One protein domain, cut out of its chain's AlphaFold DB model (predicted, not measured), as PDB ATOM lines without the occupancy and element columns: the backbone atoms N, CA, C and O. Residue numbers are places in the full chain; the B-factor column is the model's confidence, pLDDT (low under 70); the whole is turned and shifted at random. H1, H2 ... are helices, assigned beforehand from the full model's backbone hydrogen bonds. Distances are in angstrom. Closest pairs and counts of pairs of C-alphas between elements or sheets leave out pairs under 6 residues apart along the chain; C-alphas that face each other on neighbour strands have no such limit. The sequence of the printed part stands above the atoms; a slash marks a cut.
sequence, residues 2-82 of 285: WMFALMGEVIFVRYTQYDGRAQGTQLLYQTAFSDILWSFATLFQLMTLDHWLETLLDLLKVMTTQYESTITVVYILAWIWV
ATOM      1  N   TRP A   2     171.505 183.237 109.624       92.44
ATOM      2  CA  TRP A   2     170.822 182.049 109.062       92.44
ATOM      3  C   TRP A   2     171.752 180.915 108.584       92.44
ATOM      4  O   TRP A   2     171.575 179.775 108.993       92.44
ATOM      5  N   MET A   3     172.797 181.231 107.808       92.69
ATOM      6  CA  MET A   3     173.766 180.223 107.336       92.69
ATOM      7  C   MET A   3     174.478 179.494 108.482       92.69
ATOM      8  O   MET A   3     174.698 178.291 108.412       92.69
ATOM      9  N   PHE A   4     174.821 180.222 109.547       93.38
ATOM     10  CA  PHE A   4     175.436 179.634 110.733       93.38
ATOM     11  C   PHE A   4     174.418 178.809 111.516       93.38
ATOM     12  O   PHE A   4     174.749 177.722 111.953       93.38
ATOM     13  N   ALA A   5     173.163 179.249 111.626       93.88
ATOM     14  CA  ALA A   5     172.128 178.475 112.312       93.88
ATOM     15  C   ALA A   5     171.930 177.093 111.665       93.88
ATOM     16  O   ALA A   5     171.914 176.091 112.373       93.88
ATOM     17  N   LEU A   6     171.894 177.038 110.327       93.69
ATOM     18  CA  LEU A   6     171.825 175.779 109.580       93.69
ATOM     19  C   LEU A   6     173.092 174.928 109.723       93.69
ATOM     20  O   LEU A   6     172.998 173.718 109.909       93.69
ATOM     21  N   MET A   7     174.282 175.536 109.650       92.69
ATOM     22  CA  MET A   7     175.525 174.794 109.889       92.69
ATOM     23  C   MET A   7     175.585 174.229 111.310       92.69
ATOM     24  O   MET A   7     175.986 173.085 111.483       92.69
ATOM     25  N   GLY A   8     175.171 175.006 112.312       91.44
ATOM     26  CA  GLY A   8     175.118 174.578 113.705       91.44
ATOM     27  C   GLY A   8     174.175 173.397 113.899       91.44
ATOM     28  O   GLY A   8     174.561 172.420 114.523       91.44
ATOM     29  N   GLU A   9     172.989 173.428 113.290       91.12
ATOM     30  CA  GLU A   9     172.055 172.298 113.327       91.12
ATOM     31  C   GLU A   9     172.685 171.022 112.743       91.12
ATOM     32  O   GLU A   9     172.608 169.970 113.369       91.12
ATOM     33  N   VAL A  10     173.394 171.117 111.607       90.88
ATOM     34  CA  VAL A  10     174.067 169.972 110.958       90.88
ATOM     35  C   VAL A  10     175.261 169.448 111.766       90.88
ATOM     36  O   VAL A  10     175.441 168.235 111.873       90.88
ATOM     37  N   ILE A  11     176.082 170.335 112.331       89.75
ATOM     38  CA  ILE A  11     177.268 169.958 113.121       89.75
ATOM     39  C   ILE A  11     176.844 169.362 114.472       89.75
ATOM     40  O   ILE A  11     177.429 168.386 114.942       89.75
ATOM     41  N   PHE A  12     175.793 169.906 115.090       89.44
ATOM     42  CA  PHE A  12     175.371 169.559 116.446       89.44
ATOM     43  C   PHE A  12     174.192 168.575 116.512       89.44
ATOM     44  O   PHE A  12     173.674 168.336 117.600       89.44
ATOM     45  N   VAL A  13     173.832 167.894 115.414       87.38
ATOM     46  CA  VAL A  13     172.816 166.810 115.424       87.38
ATOM     47  C   VAL A  13     173.113 165.754 116.498       87.38
ATOM     48  O   VAL A  13     172.220 165.248 117.172       87.38
ATOM     49  N   ARG A  14     174.392 165.406 116.677       81.81
ATOM     50  CA  ARG A  14     174.830 164.426 117.687       81.81
ATOM     51  C   ARG A  14     174.638 164.935 119.114       81.81
ATOM     52  O   ARG A  14     174.390 164.129 120.002       81.81
ATOM     53  N   TYR A  15     174.769 166.244 119.317       84.31
ATOM     54  CA  TYR A  15     174.566 166.901 120.604       84.31
ATOM     55  C   TYR A  15     173.081 166.934 120.975       84.31
ATOM     56  O   TYR A  15     172.720 166.551 122.083       84.31
ATOM     57  N   THR A  16     172.206 167.284 120.032       82.94
ATOM     58  CA  THR A  16     170.755 167.370 120.277       82.94
ATOM     59  C   THR A  16     170.103 166.005 120.493       82.94
ATOM     60  O   THR A  16     169.147 165.883 121.255       82.94
ATOM     61  N   GLN A  17     170.639 164.956 119.864       81.88
ATOM     62  CA  GLN A  17     170.180 163.573 120.037       81.88
ATOM     63  C   GLN A  17     170.777 162.876 121.271       81.88
ATOM     64  O   GLN A  17     170.454 161.716 121.537       81.88
ATOM     65  N   TYR A  18     171.658 163.545 122.016       80.00
ATOM     66  CA  TYR A  18     172.320 162.947 123.166       80.00
ATOM     67  C   TYR A  18     171.391 162.914 124.386       80.00
ATOM     68  O   TYR A  18     171.034 163.944 124.960       80.00
ATOM     69  N   ASP A  19     171.017 161.708 124.820       73.88
ATOM     70  CA  ASP A  19     170.252 161.519 126.052       73.88
ATOM     71  C   ASP A  19     171.179 161.518 127.278       73.88
ATOM     72  O   ASP A  19     171.730 160.491 127.687       73.88
ATOM     73  N   GLY A  20     171.332 162.693 127.894       67.31
ATOM     74  CA  GLY A  20     172.143 162.879 129.099       67.31
ATOM     75  C   GLY A  20     171.671 162.068 130.316       67.31
ATOM     76  O   GLY A  20     172.477 161.778 131.206       67.31
ATOM     77  N   ARG A  21     170.401 161.624 130.358       63.47
ATOM     78  CA  ARG A  21     169.898 160.774 131.457       63.47
ATOM     79  C   ARG A  21     170.434 159.347 131.393       63.47
ATOM     80  O   ARG A  21     170.600 158.730 132.441       63.47
ATOM     81  N   ALA A  22     170.739 158.838 130.201       61.78
ATOM     82  CA  ALA A  22     171.234 157.476 130.017       61.78
ATOM     83  C   ALA A  22     172.716 157.305 130.410       61.78
ATOM     84  O   ALA A  22     173.137 156.194 130.723       61.78
ATOM     85  N   GLN A  23     173.507 158.386 130.406       62.91
ATOM     86  CA  GLN A  23     174.962 158.347 130.634       62.91
ATOM     87  C   GLN A  23     175.427 159.083 131.906       62.91
ATOM     88  O   GLN A  23     176.620 159.107 132.197       62.91
ATOM     89  N   GLY A  24     174.506 159.651 132.697       66.69
ATOM     90  CA  GLY A  24     174.827 160.313 133.973       66.69
ATOM     91  C   GLY A  24     175.425 161.720 133.840       66.69
ATOM     92  O   GLY A  24     175.887 162.288 134.826       66.69
ATOM     93  N   THR A  25     175.402 162.302 132.643       71.19
ATOM     94  CA  THR A  25     175.900 163.652 132.354       71.19
ATOM     95  C   THR A  25     174.728 164.612 132.169       71.19
ATOM     96  O   THR A  25     173.953 164.475 131.222       71.19
ATOM     97  N   GLN A  26     174.597 165.607 133.048       74.31
ATOM     98  CA  GLN A  26     173.612 166.674 132.865       74.31
ATOM     99  C   GLN A  26     174.148 167.704 131.860       74.31
ATOM    100  O   GLN A  26     175.179 168.337 132.106       74.31
ATOM    101  N   LEU A  27     173.453 167.836 130.728       77.75
ATOM    102  CA  LEU A  27     173.664 168.910 129.758       77.75
ATOM    103  C   LEU A  27     172.827 170.117 130.177       77.75
ATOM    104  O   LEU A  27     171.628 169.984 130.423       77.75
ATOM    105  N   LEU A  28     173.465 171.280 130.277       77.31
ATOM    106  CA  LEU A  28     172.805 172.521 130.698       77.31
ATOM    107  C   LEU A  28     172.063 173.179 129.526       77.31
ATOM    108  O   LEU A  28     171.028 173.812 129.724       77.31
ATOM    109  N   TYR A  29     172.550 172.963 128.300       81.38
ATOM    110  CA  TYR A  29     172.051 173.608 127.088       81.38
ATOM    111  C   TYR A  29     171.417 172.605 126.114       81.38
ATOM    112  O   TYR A  29     171.573 172.728 124.908       81.38
ATOM    113  N   GLN A  30     170.660 171.619 126.610       74.69
ATOM    114  CA  GLN A  30     170.095 170.531 125.787       74.69
ATOM    115  C   GLN A  30     169.186 171.011 124.632       74.69
ATOM    116  O   GLN A  30     169.017 170.305 123.641       74.69
ATOM    117  N   THR A  31     168.600 172.205 124.742       81.75
ATOM    118  CA  THR A  31     167.794 172.829 123.678       81.75
ATOM    119  C   THR A  31     168.628 173.616 122.667       81.75
ATOM    120  O   THR A  31     168.099 174.074 121.656       81.75
ATOM    121  N   ALA A  32     169.930 173.789 122.902       83.75
ATOM    122  CA  ALA A  32     170.807 174.466 121.964       83.75
ATOM    123  C   ALA A  32     170.868 173.683 120.650       83.75
ATOM    124  O   ALA A  32     171.098 172.475 120.632       83.75
ATOM    125  N   PHE A  33     170.670 174.404 119.549       87.06
ATOM    126  CA  PHE A  33     170.661 173.859 118.193       87.06
ATOM    127  C   PHE A  33     169.582 172.796 117.895       87.06
ATOM    128  O   PHE A  33     169.707 172.095 116.893       87.06
ATOM    129  N   SER A  34     168.525 172.666 118.717       87.25
ATOM    130  CA  SER A  34     167.457 171.669 118.490       87.25
ATOM    131  C   SER A  34     166.532 172.023 117.326       87.25
ATOM    132  O   SER A  34     166.220 171.170 116.507       87.25
ATOM    133  N   ASP A  35     166.113 173.285 117.261       89.81
ATOM    134  CA  ASP A  35     165.312 173.849 116.179       89.81
ATOM    135  C   ASP A  35     165.993 175.103 115.658       89.81
ATOM    136  O   ASP A  35     166.737 175.763 116.385       89.81
ATOM    137  N   ILE A  36     165.636 175.527 114.446       90.75
ATOM    138  CA  ILE A  36     166.157 176.762 113.858       90.75
ATOM    139  C   ILE A  36     166.030 177.969 114.807       90.75
ATOM    140  O   ILE A  36     166.983 178.728 114.957       90.75
ATOM    141  N   LEU A  37     164.899 178.128 115.506       91.94
ATOM    142  CA  LEU A  37     164.673 179.237 116.443       91.94
ATOM    143  C   LEU A  37     165.599 179.173 117.663       91.94
ATOM    144  O   LEU A  37     166.168 180.194 118.052       91.94
ATOM    145  N   TRP A  38     165.791 177.983 118.231       92.06
ATOM    146  CA  TRP A  38     166.728 177.782 119.333       92.06
ATOM    147  C   TRP A  38     168.175 177.955 118.871       92.06
ATOM    148  O   TRP A  38     168.950 178.597 119.571       92.06
ATOM    149  N   SER A  39     168.523 177.524 117.654       92.75
ATOM    150  CA  SER A  39     169.812 177.828 117.018       92.75
ATOM    151  C   SER A  39     170.044 179.337 116.911       92.75
ATOM    152  O   SER A  39     171.133 179.810 117.223       92.75
ATOM    153  N   PHE A  40     169.034 180.117 116.512       93.38
ATOM    154  CA  PHE A  40     169.130 181.581 116.497       93.38
ATOM    155  C   PHE A  40     169.342 182.159 117.900       93.38
ATOM    156  O   PHE A  40     170.197 183.031 118.060       93.38
ATOM    157  N   ALA A  41     168.609 181.673 118.905       93.06
ATOM    158  CA  ALA A  41     168.762 182.116 120.291       93.06
ATOM    159  C   ALA A  41     170.169 181.813 120.829       93.06
ATOM    160  O   ALA A  41     170.834 182.707 121.350       93.06
ATOM    161  N   THR A  42     170.668 180.595 120.616       92.94
ATOM    162  CA  THR A  42     172.024 180.195 121.001       92.94
ATOM    163  C   THR A  42     173.076 181.023 120.262       92.94
ATOM    164  O   THR A  42     173.986 181.554 120.887       92.94
ATOM    165  N   LEU A  43     172.950 181.226 118.947       93.56
ATOM    166  CA  LEU A  43     173.892 182.064 118.195       93.56
ATOM    167  C   LEU A  43     173.880 183.525 118.643       93.56
ATOM    168  O   LEU A  43     174.935 184.162 118.664       93.56
ATOM    169  N   PHE A  44     172.714 184.056 119.003       92.25
ATOM    170  CA  PHE A  44     172.602 185.387 119.586       92.25
ATOM    171  C   PHE A  44     173.310 185.456 120.943       92.25
ATOM    172  O   PHE A  44     174.138 186.340 121.139       92.25
ATOM    173  N   GLN A  45     173.072 184.483 121.821       92.81
ATOM    174  CA  GLN A  45     173.744 184.372 123.117       92.81
ATOM    175  C   GLN A  45     175.277 184.271 122.972       92.81
ATOM    176  O   GLN A  45     176.031 184.937 123.683       92.81
ATOM    177  N   LEU A  46     175.766 183.506 121.991       92.94
ATOM    178  CA  LEU A  46     177.195 183.461 121.678       92.94
ATOM    179  C   LEU A  46     177.729 184.797 121.152       92.94
ATOM    180  O   LEU A  46     178.861 185.170 121.459       92.94
ATOM    181  N   MET A  47     176.940 185.513 120.349       90.94
ATOM    182  CA  MET A  47     177.322 186.820 119.811       90.94
ATOM    183  C   MET A  47     177.456 187.866 120.925       90.94
ATOM    184  O   MET A  47     178.349 188.710 120.856       90.94
ATOM    185  N   THR A  48     176.610 187.801 121.956       90.81
ATOM    186  CA  THR A  48     176.678 188.685 123.130       90.81
ATOM    187  C   THR A  48     177.766 188.289 124.127       90.81
ATOM    188  O   THR A  48     177.939 188.987 125.121       90.81
ATOM    189  N   LEU A  49     178.518 187.210 123.861       92.12
ATOM    190  CA  LEU A  49     179.514 186.635 124.774       92.12
ATOM    191  C   LEU A  49     178.920 186.241 126.133       92.12
ATOM    192  O   LEU A  49     179.625 186.246 127.142       92.12
ATOM    193  N   ASP A  50     177.641 185.875 126.164       92.38
ATOM    194  CA  ASP A  50     176.963 185.514 127.404       92.38
ATOM    195  C   ASP A  50     176.947 183.992 127.584       92.38
ATOM    196  O   ASP A  50     176.509 183.259 126.698       92.38
ATOM    197  N   HIS A  51     177.498 183.495 128.694       91.38
ATOM    198  CA  HIS A  51     177.662 182.058 128.977       91.38
ATOM    199  C   HIS A  51     178.252 181.231 127.798       91.38
ATOM    200  O   HIS A  51     178.008 180.027 127.654       91.38
ATOM    201  N   TRP A  52     179.052 181.864 126.929       92.50
ATOM    202  CA  TRP A  52     179.582 181.244 125.705       92.50
ATOM    203  C   TRP A  52     180.551 180.096 126.008       92.50
ATOM    204  O   TRP A  52     180.551 179.082 125.311       92.50
ATOM    205  N   LEU A  53     181.361 180.243 127.064       92.62
ATOM    206  CA  LEU A  53     182.321 179.227 127.487       92.62
ATOM    207  C   LEU A  53     181.598 178.004 128.050       92.62
ATOM    208  O   LEU A  53     181.975 176.880 127.739       92.62
ATOM    209  N   GLU A  54     180.540 178.209 128.836       91.50
ATOM    210  CA  GLU A  54     179.726 177.110 129.359       91.50
ATOM    211  C   GLU A  54     179.031 176.355 128.233       91.50
ATOM    212  O   GLU A  54     179.065 175.127 128.215       91.50
ATOM    213  N   THR A  55     178.480 177.083 127.260       91.06
ATOM    214  CA  THR A  55     177.860 176.490 126.070       91.06
ATOM    215  C   THR A  55     178.884 175.673 125.277       91.06
ATOM    216  O   THR A  55     178.618 174.527 124.921       91.06
ATOM    217  N   LEU A  56     180.091 176.212 125.053       92.06
ATOM    218  CA  LEU A  56     181.186 175.500 124.386       92.06
ATOM    219  C   LEU A  56     181.594 174.235 125.149       92.06
ATOM    220  O   LEU A  56     181.724 173.171 124.549       92.06
ATOM    221  N   LEU A  57     181.801 174.336 126.461       90.75
ATOM    222  CA  LEU A  57     182.181 173.194 127.289       90.75
ATOM    223  C   LEU A  57     181.086 172.126 127.303       90.75
ATOM    224  O   LEU A  57     181.406 170.941 127.270       90.75
ATOM    225  N   ASP A  58     179.813 172.520 127.321       90.19
ATOM    226  CA  ASP A  58     178.688 171.587 127.272       90.19
ATOM    227  C   ASP A  58     178.605 170.862 125.921       90.19
ATOM    228  O   ASP A  58     178.455 169.640 125.897       90.19
ATOM    229  N   LEU A  59     178.818 171.579 124.812       89.44
ATOM    230  CA  LEU A  59     178.932 170.998 123.468       89.44
ATOM    231  C   LEU A  59     180.085 169.985 123.391       89.44
ATOM    232  O   LEU A  59     179.924 168.887 122.856       89.44
ATOM    233  N   LEU A  60     181.240 170.317 123.976       90.12
ATOM    234  CA  LEU A  60     182.426 169.458 123.973       90.12
ATOM    235  C   LEU A  60     182.255 168.158 124.770       90.12
ATOM    236  O   LEU A  60     182.897 167.169 124.425       90.12
ATOM    237  N   LYS A  61     181.379 168.112 125.785       86.94
ATOM    238  CA  LYS A  61     181.118 166.878 126.559       86.94
ATOM    239  C   LYS A  61     180.572 165.743 125.694       86.94
ATOM    240  O   LYS A  61     180.852 164.580 125.973       86.94
ATOM    241  N   VAL A  62     179.791 166.068 124.664       84.25
ATOM    242  CA  VAL A  62     179.184 165.071 123.766       84.25
ATOM    243  C   VAL A  62     180.141 164.667 122.636       84.25
ATOM    244  O   VAL A  62     180.029 163.574 122.070       84.25
ATOM    245  N   MET A  63     181.126 165.513 122.323       84.44
ATOM    246  CA  MET A  63     182.089 165.264 121.252       84.44
ATOM    247  C   MET A  63     183.172 164.279 121.702       84.44
ATOM    248  O   MET A  63     184.145 164.628 122.361       84.44
ATOM    249  N   THR A  64     183.017 163.016 121.304       78.81
ATOM    250  CA  THR A  64     183.922 161.918 121.695       78.81
ATOM    251  C   THR A  64     185.182 161.807 120.835       78.81
ATOM    252  O   THR A  64     186.146 161.159 121.241       78.81
ATOM    253  N   THR A  65     185.211 162.430 119.652       86.62
ATOM    254  CA  THR A  65     186.371 162.387 118.749       86.62
ATOM    255  C   THR A  65     187.098 163.732 118.695       86.62
ATOM    256  O   THR A  65     186.494 164.801 118.778       86.62
ATOM    257  N   GLN A  66     188.424 163.679 118.522       86.94
ATOM    258  CA  GLN A  66     189.289 164.869 118.475       86.94
ATOM    259  C   GLN A  66     188.919 165.829 117.329       86.94
ATOM    260  O   GLN A  66     188.994 167.048 117.481       86.94
ATOM    261  N   TYR A  67     188.488 165.279 116.190       89.31
ATOM    262  CA  TYR A  67     188.063 166.046 115.019       89.31
ATOM    263  C   TYR A  67     186.797 166.872 115.298       89.31
ATOM    264  O   TYR A  67     186.802 168.080 115.075       89.31
ATOM    265  N   GLU A  68     185.760 166.254 115.864       88.44
ATOM    266  CA  GLU A  68     184.480 166.911 116.176       88.44
ATOM    267  C   GLU A  68     184.640 168.006 117.243       88.44
ATOM    268  O   GLU A  68     184.090 169.102 117.122       88.44
ATOM    269  N   SER A  69     185.469 167.741 118.259       89.94
ATOM    270  CA  SER A  69     185.841 168.731 119.278       89.94
ATOM    271  C   SER A  69     186.533 169.948 118.649       89.94
ATOM    272  O   SER A  69     186.158 171.095 118.905       89.94
ATOM    273  N   THR A  70     187.483 169.711 117.739       92.75
ATOM    274  CA  THR A  70     188.210 170.784 117.045       92.75
ATOM    275  C   THR A  70     187.279 171.614 116.162       92.75
ATOM    276  O   THR A  70     187.322 172.843 116.227       92.75
ATOM    277  N   ILE A  71     186.404 170.976 115.376       92.94
ATOM    278  CA  ILE A  71     185.417 171.688 114.546       92.94
ATOM    279  C   ILE A  71     184.502 172.544 115.414       92.94
ATOM    280  O   ILE A  71     184.258 173.698 115.075       92.94
ATOM    281  N   THR A  72     184.035 172.001 116.539       92.44
ATOM    282  CA  THR A  72     183.166 172.716 117.481       92.44
ATOM    283  C   THR A  72     183.843 173.988 117.981       92.44
ATOM    284  O   THR A  72     183.282 175.075 117.856       92.44
ATOM    285  N   VAL A  73     185.081 173.891 118.476       94.12
ATOM    286  CA  VAL A  73     185.843 175.057 118.957       94.12
ATOM    287  C   VAL A  73     186.046 176.081 117.840       94.12
ATOM    288  O   VAL A  73     185.795 177.270 118.042       94.12
ATOM    289  N   VAL A  74     186.461 175.634 116.651       95.56
ATOM    290  CA  VAL A  74     186.696 176.520 115.501       95.56
ATOM    291  C   VAL A  74     185.410 177.224 115.071       95.56
ATOM    292  O   VAL A  74     185.433 178.431 114.840       95.56
ATOM    293  N   TYR A  75     184.289 176.507 115.007       94.81
ATOM    294  CA  TYR A  75     182.984 177.055 114.644       94.81
ATOM    295  C   TYR A  75     182.542 178.157 115.618       94.81
ATOM    296  O   TYR A  75     182.188 179.260 115.194       94.81
ATOM    297  N   ILE A  76     182.620 177.882 116.923       93.69
ATOM    298  CA  ILE A  76     182.208 178.811 117.982       93.69
ATOM    299  C   ILE A  76     183.106 180.055 117.995       93.69
ATOM    300  O   ILE A  76     182.604 181.180 118.030       93.69
ATOM    301  N   LEU A  77     184.427 179.881 117.891       94.75
ATOM    302  CA  LEU A  77     185.370 181.001 117.843       94.75
ATOM    303  C   LEU A  77     185.210 181.848 116.575       94.75
ATOM    304  O   LEU A  77     185.232 183.076 116.662       94.75
ATOM    305  N   ALA A  78     185.019 181.218 115.413       94.88
ATOM    306  CA  ALA A  78     184.774 181.928 114.160       94.88
ATOM    307  C   ALA A  78     183.484 182.758 114.236       94.88
ATOM    308  O   ALA A  78     183.465 183.917 113.817       94.88
ATOM    309  N   TRP A  79     182.425 182.195 114.821       93.94
ATOM    310  CA  TRP A  79     181.169 182.905 115.037       93.94
ATOM    311  C   TRP A  79     181.333 184.112 115.965       93.94
ATOM    312  O   TRP A  79     180.895 185.211 115.623       93.94
ATOM    313  N   ILE A  80     182.021 183.937 117.096       93.62
ATOM    314  CA  ILE A  80     182.326 185.021 118.039       93.62
ATOM    315  C   ILE A  80     183.127 186.137 117.356       93.62
ATOM    316  O   ILE A  80     182.825 187.316 117.539       93.62
ATOM    317  N   TRP A  81     184.117 185.786 116.533       94.44
ATOM    318  CA  TRP A  81     184.919 186.758 115.785       94.44
ATOM    319  C   TRP A  81     184.074 187.600 114.828       94.44
ATOM    320  O   TRP A  81     184.137 188.832 114.863       94.44
ATOM    321  N   VAL A  82     183.256 186.943 114.001       94.06
ATOM    322  CA  VAL A  82     182.361 187.625 113.056       94.06
ATOM    323  C   VAL A  82     181.342 188.484 113.807       94.06
ATOM    324  O   VAL A  82     181.146 189.649 113.458       94.06
TER     325      VAL A  82
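This is residues 2 to 82 of the 285 residues of the protein "Ion_trans domain-containing protein" of Ciona savignyi (UniProt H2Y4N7). Three helices, H1, H6 and H5, run roughly along the longest axis, with H5 and H6 folded into a helical hairpin, while H4 crosses H1 and reaches the last part of H6 with its own last residues. The short H2 lies near the end of H5, and the short H3 lies alone at the far end of the long axis, from which residues 24 to 35 lead back to H4. The printed part has 81 residues with six named helices, H1 to H6 in order along the chain, and no named strand; the class is all helix. The whole is compact and rounded, with a radius of gyration of the C-alphas of 11.7 A and spans of 35 by 26 by 22 A.

H1, residues 2 to 11, and H2, residues 13 to 16, meet only through their link. H1 touches H4, residues 36 to 47, about perpendicular at 78 degrees; their closest C-alphas, those of Ala 5 and Ser 39, are 5.3 A apart. H1 is close to but not clearly touching H6, residues 66 to 82, at a shallow tilt of 13 degrees, opposite ways. H2 and H5, residues 52 to 62, only just touch, with 3 pairs of C-alphas within 8 A, the closest being Tyr 15 and Val 62 at 5.9 A. H3, residues 20 to 23, touches no helix. H4 touches H6 with residues 43 to 47 alone, meeting residues 76 to 80 of H6; the closest C-alphas are those of Met 47 and Ile 80, 5.6 A apart, and the lines are only just about perpendicular at 71 degrees. The hairpin of H5 and H6 has a shallow tilt of 20 degrees, opposite ways, with the C-alphas of Leu 60 and Ser 69 closest at 5.9 A. H1 and H5 are apart. Every O i to N i+4 pair is within hydrogen-bond range in H1, H4 and H6, and 6 of 7 are in H5; H2 and H3 are too short for such a pair.

H1 begins at C-alpha 2 (170.822, 182.049, 109.062) and is 14.3 A long from first to last C-alpha. H2 and H3 have four residues each and measure 5.3 A and 5.6 A. H4 measures 16.2 A and H5 16.3 A. H6, the longest helix, measures 24.4 A and ends at C-alpha 82 (182.361, 187.625, 113.056).

The C-alphas of Ala 22 and Val 82 are the two farthest apart, at 36.3 A. The printed part has no cut. The link from H3 to H4, 12 residues, is long; the other links are tight. The mean pLDDT of the printed part is 87.5, and residues 20 to 24 are under 70.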